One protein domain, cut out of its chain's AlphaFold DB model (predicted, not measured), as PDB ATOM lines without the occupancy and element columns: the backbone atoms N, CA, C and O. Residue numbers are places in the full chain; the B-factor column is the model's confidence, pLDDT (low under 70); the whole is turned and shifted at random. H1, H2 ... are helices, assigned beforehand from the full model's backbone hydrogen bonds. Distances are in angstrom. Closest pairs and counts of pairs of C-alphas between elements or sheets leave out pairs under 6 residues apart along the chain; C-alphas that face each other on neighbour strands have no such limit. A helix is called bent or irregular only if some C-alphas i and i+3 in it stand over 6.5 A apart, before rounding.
ATOM      1  N   GLN A 359       6.044 -40.294  42.690       66.31
ATOM      2  CA  GLN A 359       6.927 -39.594  43.613       66.31
ATOM      3  C   GLN A 359       6.837 -40.082  45.068       66.31
ATOM      4  O   GLN A 359       7.854 -40.143  45.750       66.31
ATOM      5  N   GLY A 360       5.659 -40.495  45.550       75.38
ATOM      6  CA  GLY A 360       5.526 -41.078  46.893       75.38
ATOM      7  C   GLY A 360       6.165 -42.465  46.989       75.38
ATOM      8  O   GLY A 360       6.825 -42.785  47.976       75.38
ATOM      9  N   LYS A 361       6.023 -43.274  45.933       78.69
ATOM     10  CA  LYS A 361       6.652 -44.600  45.851       78.69
ATOM     11  C   LYS A 361       8.166 -44.500  45.673       78.69
ATOM     12  O   LYS A 361       8.892 -45.328  46.202       78.69
ATOM     13  N   GLU A 362       8.648 -43.478  44.971       83.69
ATOM     14  CA  GLU A 362      10.080 -43.199  44.821       83.69
ATOM     15  C   GLU A 362      10.745 -42.904  46.169       83.69
ATOM     16  O   GLU A 362      11.797 -43.468  46.459       83.69
ATOM     17  N   THR A 363      10.096 -42.120  47.034       83.12
ATOM     18  CA  THR A 363      10.586 -41.872  48.399       83.12
ATOM     19  C   THR A 363      10.626 -43.152  49.235       83.12
ATOM     20  O   THR A 363      11.613 -43.413  49.913       83.12
ATOM     21  N   LEU A 364       9.579 -43.984  49.168       83.06
ATOM     22  CA  LEU A 364       9.541 -45.258  49.896       83.06
ATOM     23  C   LEU A 364      10.612 -46.242  49.400       83.06
ATOM     24  O   LEU A 364      11.207 -46.950  50.207       83.06
ATOM     25  N   PHE A 365      10.890 -46.263  48.094       84.38
ATOM     26  CA  PHE A 365      11.983 -47.049  47.527       84.38
ATOM     27  C   PHE A 365      13.344 -46.543  48.010       84.38
ATOM     28  O   PHE A 365      14.128 -47.347  48.508       84.38
ATOM     29  N   ALA A 366      13.602 -45.232  47.959       85.75
ATOM     30  CA  ALA A 366      14.851 -44.637  48.446       85.75
ATOM     31  C   ALA A 366      15.119 -44.952  49.931       85.75
ATOM     32  O   ALA A 366      16.246 -45.265  50.291       85.75
ATOM     33  N   MET A 367      14.074 -44.974  50.768       83.75
ATOM     34  CA  MET A 367      14.159 -45.321  52.196       83.75
ATOM     35  C   MET A 367      14.201 -46.835  52.492       83.75
ATOM     36  O   MET A 367      14.059 -47.234  53.647       83.75
ATOM     37  N   ASN A 368      14.351 -47.687  51.475       82.81
ATOM     38  CA  ASN A 368      14.350 -49.148  51.601       82.81
ATOM     39  C   ASN A 368      13.067 -49.763  52.198       82.81
ATOM     40  O   ASN A 368      13.106 -50.776  52.887       82.81
ATOM     41  N   LEU A 369      11.912 -49.142  51.931       81.12
ATOM     42  CA  LEU A 369      10.580 -49.627  52.334       81.12
ATOM     43  C   LEU A 369       9.789 -50.256  51.172       81.12
ATOM     44  O   LEU A 369       8.682 -50.755  51.373       81.12
ATOM     45  N   LEU A 370      10.333 -50.202  49.954       81.56
ATOM     46  CA  LEU A 370       9.871 -50.947  48.781       81.56
ATOM     47  C   LEU A 370      11.058 -51.694  48.181       81.56
ATOM     48  O   LEU A 370      12.108 -51.088  47.978       81.56
ATOM     49  N   ASP A 371      10.883 -52.973  47.863       82.56
ATOM     50  CA  ASP A 371      11.985 -53.821  47.389       82.56
ATOM     51  C   ASP A 371      12.340 -53.563  45.919       82.56
ATOM     52  O   ASP A 371      13.509 -53.589  45.557       82.56
ATOM     53  N   ALA A 372      11.346 -53.218  45.095       86.62
ATOM     54  CA  ALA A 372      11.519 -52.960  43.668       86.62
ATOM     55  C   ALA A 372      11.300 -51.485  43.307       86.62
ATOM     56  O   ALA A 372      10.420 -50.804  43.852       86.62
ATOM     57  N   CYS A 373      12.050 -51.003  42.316       87.81
ATOM     58  CA  CYS A 373      11.932 -49.647  41.804       87.81
ATOM     59  C   CYS A 373      10.514 -49.387  41.252       87.81
ATOM     60  O   CYS A 373      10.032 -50.114  40.380       87.81
ATOM     61  N   PRO A 374       9.833 -48.306  41.668       84.25
ATOM     62  CA  PRO A 374       8.458 -48.030  41.254       84.25
ATOM     63  C   PRO A 374       8.323 -47.578  39.792       84.25
ATOM     64  O   PRO A 374       7.201 -47.523  39.286       84.25
ATOM     65  N   ARG A 375       9.434 -47.254  39.110       86.62
ATOM     66  CA  ARG A 375       9.455 -46.865  37.690       86.62
ATOM     67  C   ARG A 375       9.647 -48.061  36.762       86.62
ATOM     68  O   ARG A 375       8.838 -48.261  35.862       86.62
ATOM     69  N   CYS A 376      10.720 -48.824  36.959       87.31
ATOM     70  CA  CYS A 376      11.143 -49.898  36.054       87.31
ATOM     71  C   CYS A 376      10.986 -51.310  36.634       87.31
ATOM     72  O   CYS A 376      11.121 -52.269  35.879       87.31
ATOM     73  N   GLY A 377      10.694 -51.441  37.932       84.88
ATOM     74  CA  GLY A 377      10.514 -52.730  38.598       84.88
ATOM     75  C   GLY A 377      11.794 -53.474  38.957       84.88
ATOM     76  O   GLY A 377      11.697 -54.660  39.236       84.88
ATOM     77  N   ASP A 378      12.948 -52.810  38.908       86.38
ATOM     78  CA  ASP A 378      14.252 -53.386  39.251       86.38
ATOM     79  C   ASP A 378      14.377 -53.575  40.771       86.38
ATOM     80  O   ASP A 378      14.222 -52.609  41.524       86.38
ATOM     81  N   ASP A 379      14.594 -54.809  41.207       84.69
ATOM     82  CA  ASP A 379      14.738 -55.247  42.598       84.69
ATOM     83  C   ASP A 379      16.193 -55.563  42.986       84.69
ATOM     84  O   ASP A 379      16.494 -55.674  44.171       84.69
ATOM     85  N   ASP A 380      17.116 -55.575  42.019       84.38
ATOM     86  CA  ASP A 380      18.547 -55.849  42.223       84.38
ATOM     87  C   ASP A 380      19.365 -54.586  42.572       84.38
ATOM     88  O   ASP A 380      20.590 -54.536  42.427       84.38
ATOM     89  N   VAL A 381      18.699 -53.523  43.028       84.62
ATOM     90  CA  VAL A 381      19.358 -52.273  43.425       84.62
ATOM     91  C   VAL A 381      19.814 -52.366  44.877       84.62
ATOM     92  O   VAL A 381      19.005 -52.634  45.768       84.62
ATOM     93  N   ASP A 382      21.094 -52.063  45.112       85.69
ATOM     94  CA  ASP A 382      21.701 -52.016  46.445       85.69
ATOM     95  C   ASP A 382      20.804 -51.261  47.457       85.69
ATOM     96  O   ASP A 382      20.279 -50.197  47.121       85.69
ATOM     97  N   PRO A 383      20.589 -51.792  48.678       82.62
ATOM     98  CA  PRO A 383      19.617 -51.263  49.640       82.62
ATOM     99  C   PRO A 383      20.005 -49.919  50.279       82.62
ATOM    100  O   PRO A 383      19.225 -49.372  51.061       82.62
ATOM    101  N   THR A 384      21.186 -49.371  49.984       87.19
ATOM    102  CA  THR A 384      21.605 -48.051  50.477       87.19
ATOM    103  C   THR A 384      20.818 -46.909  49.825       87.19
ATOM    104  O   THR A 384      20.540 -46.910  48.623       87.19
ATOM    105  N   GLU A 385      20.483 -45.888  50.622       82.94
ATOM    106  CA  GLU A 385      19.682 -44.736  50.179       82.94
ATOM    107  C   GLU A 385      20.320 -44.012  48.979       82.94
ATOM    108  O   GLU A 385      19.638 -43.706  47.999       82.94
ATOM    109  N   ASP A 386      21.643 -43.826  48.996       85.62
ATOM    110  CA  ASP A 386      22.386 -43.169  47.916       85.62
ATOM    111  C   ASP A 386      22.330 -43.951  46.596       85.62
ATOM    112  O   ASP A 386      22.108 -43.365  45.530       85.62
ATOM    113  N   SER A 387      22.467 -45.280  46.651       86.00
ATOM    114  CA  SER A 387      22.410 -46.149  45.470       86.00
ATOM    115  C   SER A 387      21.009 -46.178  44.865       86.00
ATOM    116  O   SER A 387      20.849 -46.052  43.648       86.00
ATOM    117  N   ARG A 388      19.973 -46.240  45.708       87.00
ATOM    118  CA  ARG A 388      18.570 -46.212  45.270       87.00
ATOM    119  C   ARG A 388      18.157 -44.853  44.718       87.00
ATOM    120  O   ARG A 388      17.478 -44.795  43.692       87.00
ATOM    121  N   MET A 389      18.621 -43.754  45.313       86.00
ATOM    122  CA  MET A 389      18.441 -42.413  44.745       86.00
ATOM    123  C   MET A 389      19.177 -42.247  43.411       86.00
ATOM    124  O   MET A 389      18.622 -41.667  42.475       86.00
ATOM    125  N   SER A 390      20.406 -42.758  43.297       89.38
ATOM    126  CA  SER A 390      21.184 -42.737  42.052       89.38
ATOM    127  C   SER A 390      20.486 -43.526  40.939       89.38
ATOM    128  O   SER A 390      20.331 -43.029  39.817       89.38
ATOM    129  N   HIS A 391      19.952 -44.706  41.271       90.00
ATOM    130  CA  HIS A 391      19.112 -45.493  40.373       90.00
ATOM    131  C   HIS A 391      17.880 -44.698  39.918       90.00
ATOM    132  O   HIS A 391      17.624 -44.592  38.722       90.00
ATOM    133  N   LEU A 392      17.140 -44.057  40.829       87.75
ATOM    134  CA  LEU A 392      15.965 -43.253  40.463       87.75
ATOM    135  C   LEU A 392      16.300 -42.067  39.542       87.75
ATOM    136  O   LEU A 392      15.501 -41.732  38.664       87.75
ATOM    137  N   ARG A 393      17.473 -41.441  39.699       87.44
ATOM    138  CA  ARG A 393      17.936 -40.349  38.818       87.44
ATOM    139  C   ARG A 393      18.282 -40.835  37.411       87.44
ATOM    140  O   ARG A 393      18.049 -40.111  36.449       87.44
ATOM    141  N   THR A 394      18.818 -42.048  37.295       88.62
ATOM    142  CA  THR A 394      19.283 -42.639  36.027       88.62
ATOM    143  C   THR A 394      18.259 -43.577  35.376       88.62
ATOM    144  O   THR A 394      18.417 -43.971  34.221       88.62
ATOM    145  N   CYS A 395      17.161 -43.891  36.069       86.25
ATOM    146  CA  CYS A 395      16.072 -44.728  35.581       86.25
ATOM    147  C   CYS A 395      15.202 -43.986  34.548       86.25
ATOM    148  O   CYS A 395      14.106 -43.503  34.850       86.25
ATOM    149  N   THR A 396      15.691 -43.928  33.308       85.31
ATOM    150  CA  THR A 396      15.042 -43.286  32.148       85.31
ATOM    151  C   THR A 396      14.722 -44.259  31.008       85.31
ATOM    152  O   THR A 396      14.209 -43.849  29.967       85.31
ATOM    153  N   ASN A 397      14.989 -45.560  31.179       87.62
ATOM    154  CA  ASN A 397      14.764 -46.554  30.130       87.62
ATOM    155  C   ASN A 397      13.259 -46.763  29.864       87.62
ATOM    156  O   ASN A 397      12.583 -47.517  30.569       87.62
ATOM    157  N   ALA A 398      12.755 -46.115  28.811       83.06
ATOM    158  CA  ALA A 398      11.341 -46.108  28.441       83.06
ATOM    159  C   ALA A 398      10.760 -47.516  28.227       83.06
ATOM    160  O   ALA A 398       9.629 -47.776  28.631       83.06
ATOM    161  N   THR A 399      11.543 -48.443  27.665       83.94
ATOM    162  CA  THR A 399      11.080 -49.813  27.380       83.94
ATOM    163  C   THR A 399      10.828 -50.613  28.659       83.94
ATOM    164  O   THR A 399       9.761 -51.210  28.812       83.94
ATOM    165  N   LYS A 400      11.756 -50.558  29.625       83.56
ATOM    166  CA  LYS A 400      11.605 -51.218  30.933       83.56
ATOM    167  C   LYS A 400      10.465 -50.603  31.742       83.56
ATOM    168  O   LYS A 400       9.659 -51.326  32.322       83.56
ATOM    169  N   ILE A 401      10.362 -49.274  31.733       84.19
ATOM    170  CA  ILE A 401       9.289 -48.547  32.422       84.19
ATOM    171  C   ILE A 401       7.921 -48.947  31.855       84.19
ATOM    172  O   ILE A 401       7.003 -49.267  32.610       84.19
ATOM    173  N   GLN A 402       7.777 -48.989  30.530       82.50
ATOM    174  CA  GLN A 402       6.522 -49.364  29.884       82.50
ATOM    175  C   GLN A 402       6.158 -50.833  30.150       82.50
ATOM    176  O   GLN A 402       5.008 -51.122  30.484       82.50
ATOM    177  N   ALA A 403       7.129 -51.750  30.087       84.12
ATOM    178  CA  ALA A 403       6.926 -53.163  30.412       84.12
ATOM    179  C   ALA A 403       6.460 -53.358  31.865       84.12
ATOM    180  O   ALA A 403       5.510 -54.101  32.125       84.12
ATOM    181  N   TYR A 404       7.064 -52.637  32.812       83.19
ATOM    182  CA  TYR A 404       6.674 -52.688  34.217       83.19
ATOM    183  C   TYR A 404       5.285 -52.088  34.464       83.19
ATOM    184  O   TYR A 404       4.474 -52.672  35.183       83.19
ATOM    185  N   GLN A 405       4.951 -50.973  33.811       82.00
ATOM    186  CA  GLN A 405       3.606 -50.396  33.875       82.00
ATOM    187  C   GLN A 405       2.538 -51.347  33.322       82.00
ATOM    188  O   GLN A 405       1.451 -51.434  33.894       82.00
ATOM    189  N   ILE A 406       2.835 -52.072  32.238       83.88
ATOM    190  CA  ILE A 406       1.951 -53.104  31.680       83.88
ATOM    191  C   ILE A 406       1.790 -54.255  32.684       83.88
ATOM    192  O   ILE A 406       0.658 -54.611  33.014       83.88
ATOM    193  N   LYS A 407       2.892 -54.768  33.252       83.81
ATOM    194  CA  LYS A 407       2.880 -55.813  34.296       83.81
ATOM    195  C   LYS A 407       2.020 -55.407  35.498       83.81
ATOM    196  O   LYS A 407       1.180 -56.183  35.946       83.81
ATOM    197  N   MET A 408       2.173 -54.174  35.980       78.69
ATOM    198  CA  MET A 408       1.409 -53.644  37.113       78.69
ATOM    199  C   MET A 408      -0.072 -53.422  36.785       78.69
ATOM    200  O   MET A 408      -0.925 -53.700  37.627       78.69
ATOM    201  N   ARG A 409      -0.409 -52.990  35.560       77.75
ATOM    202  CA  ARG A 409      -1.812 -52.911  35.110       77.75
ATOM    203  C   ARG A 409      -2.460 -54.291  35.059       77.75
ATOM    204  O   ARG A 409      -3.564 -54.434  35.578       77.75
ATOM    205  N   HIS A 410      -1.773 -55.298  34.521       75.94
ATOM    206  CA  HIS A 410      -2.278 -56.672  34.505       75.94
ATOM    207  C   HIS A 410      -2.481 -57.224  35.919       75.94
ATOM    208  O   HIS A 410      -3.553 -57.746  36.205       75.94
ATOM    209  N   LEU A 411      -1.523 -57.032  36.832       69.25
ATOM    210  CA  LEU A 411      -1.678 -57.421  38.241       69.25
ATOM    211  C   LEU A 411      -2.875 -56.719  38.904       69.25
ATOM    212  O   LEU A 411      -3.647 -57.362  39.608       69.25
ATOM    213  N   SER A 412      -3.086 -55.428  38.629       62.84
ATOM    214  CA  SER A 412      -4.237 -54.687  39.162       62.84
ATOM    215  C   SER A 412      -5.584 -55.123  38.568       62.84
ATOM    216  O   SER A 412      -6.587 -55.101  39.272       62.84
ATOM    217  N   GLN A 413      -5.621 -55.563  37.303       56.25
ATOM    218  CA  GLN A 413      -6.833 -56.072  36.648       56.25
ATOM    219  C   GLN A 413      -7.173 -57.502  37.079       56.25
ATOM    220  O   GLN A 413      -8.346 -57.817  37.243       56.25
ATOM    221  N   VAL A 414      -6.173 -58.351  37.338       55.31
ATOM    222  CA  VAL A 414      -6.382 -59.711  37.877       55.31
ATOM    223  C   VAL A 414      -6.980 -59.669  39.291       55.31
ATOM    224  O   VAL A 414      -7.737 -60.556  39.672       55.31
ATOM    225  N   ILE A 415      -6.709 -58.605  40.052       51.78
ATOM    226  CA  ILE A 415      -7.306 -58.373  41.377       51.78
ATOM    227  C   ILE A 415      -8.750 -57.823  41.266       51.78
ATOM    228  O   ILE A 415      -9.520 -57.915  42.221       51.78
ATOM    229  N   ILE A 416      -9.162 -57.303  40.100       50.16
ATOM    230  CA  ILE A 416     -10.454 -56.629  39.878       50.16
ATOM    231  C   ILE A 416     -11.197 -57.261  38.677       50.16
ATOM    232  O   ILE A 416     -11.360 -56.617  37.647       50.16
TER     233      ILE A 416
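This is residues 359 to 416 of the 427 residues of a protein of Aphanomyces astaci (UniProt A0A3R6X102). The longest helix, H3, runs away as an arm from a small head made of two shorter helices, H1 and H2, and a long loop, residues 367 to 384. H2 and H3 spread as an open V joined by a tight link, the loop folds back into the mouth of this V, and the end of the arm, residues 409 to 416, sticks out. There are 58 residues printed, with three named helices in the order H1, H2, H3 along the chain and no named strand, and the class is all helix. The whole is compact, with a radius of gyration of the C-alphas of 11.7 A, yet elongated in outline, with spans of 35 by 23 by 20 A, to whose length the arm adds.

H3, residues 398 to 414, touches no helix. It is apart from H2, residues 385 to 394, although the two follow each other in the chain, and it is apart from H1, residues 359 to 366. H1 and H2 touch, with 6 pairs of C-alphas within 8 A. Their closest C-alphas are those of Ala 366 and Glu 385, 5.1 A apart, and their centres are 10.7 A apart. The lines of H1 and H2 stand at a steep tilt of 49 degrees, and the two run opposite ways. In H1, H2 and H3 every O i to N i+4 pair of the backbone is within hydrogen-bond range, and none of the three helices is bent or irregular.

H3 has 17 residues, from C-alpha 398 at (11.341, -46.108, 28.441) to C-alpha 414 at (-6.382, -59.711, 37.877), and measures 24.3 A from first to last C-alpha. H2 has 10 residues, Glu 385 to Thr 394, and measures 14.3 A, with C-alpha 385 at (19.682, -44.736, 50.179). H1 has 8 residues, Gln 359 to Ala 366, and measures 10.6 A, with C-alpha 359 at (6.927, -39.594, 43.613).

The two C-alphas farthest apart are those of Asp 386 and Ile 416, at 36.4 A, and those of the first and last printed residues, Gln 359 and Ile 416, are 24.6 A apart. Residues 409 to 416, of which 409 to 414 belong to H3, stand free; the body without them has 50 residues, spans 27 by 19 by 18 A and has a radius of gyration of 10.0 A. The link from H1 to H2 is long, with 18 residues, and that from H2 to H3 is tight, with 3. The printed part has no cut. The mean pLDDT of the printed part is 81.2, and the model's confidence is low, under 70, at residue 359 and residues 411 to 416.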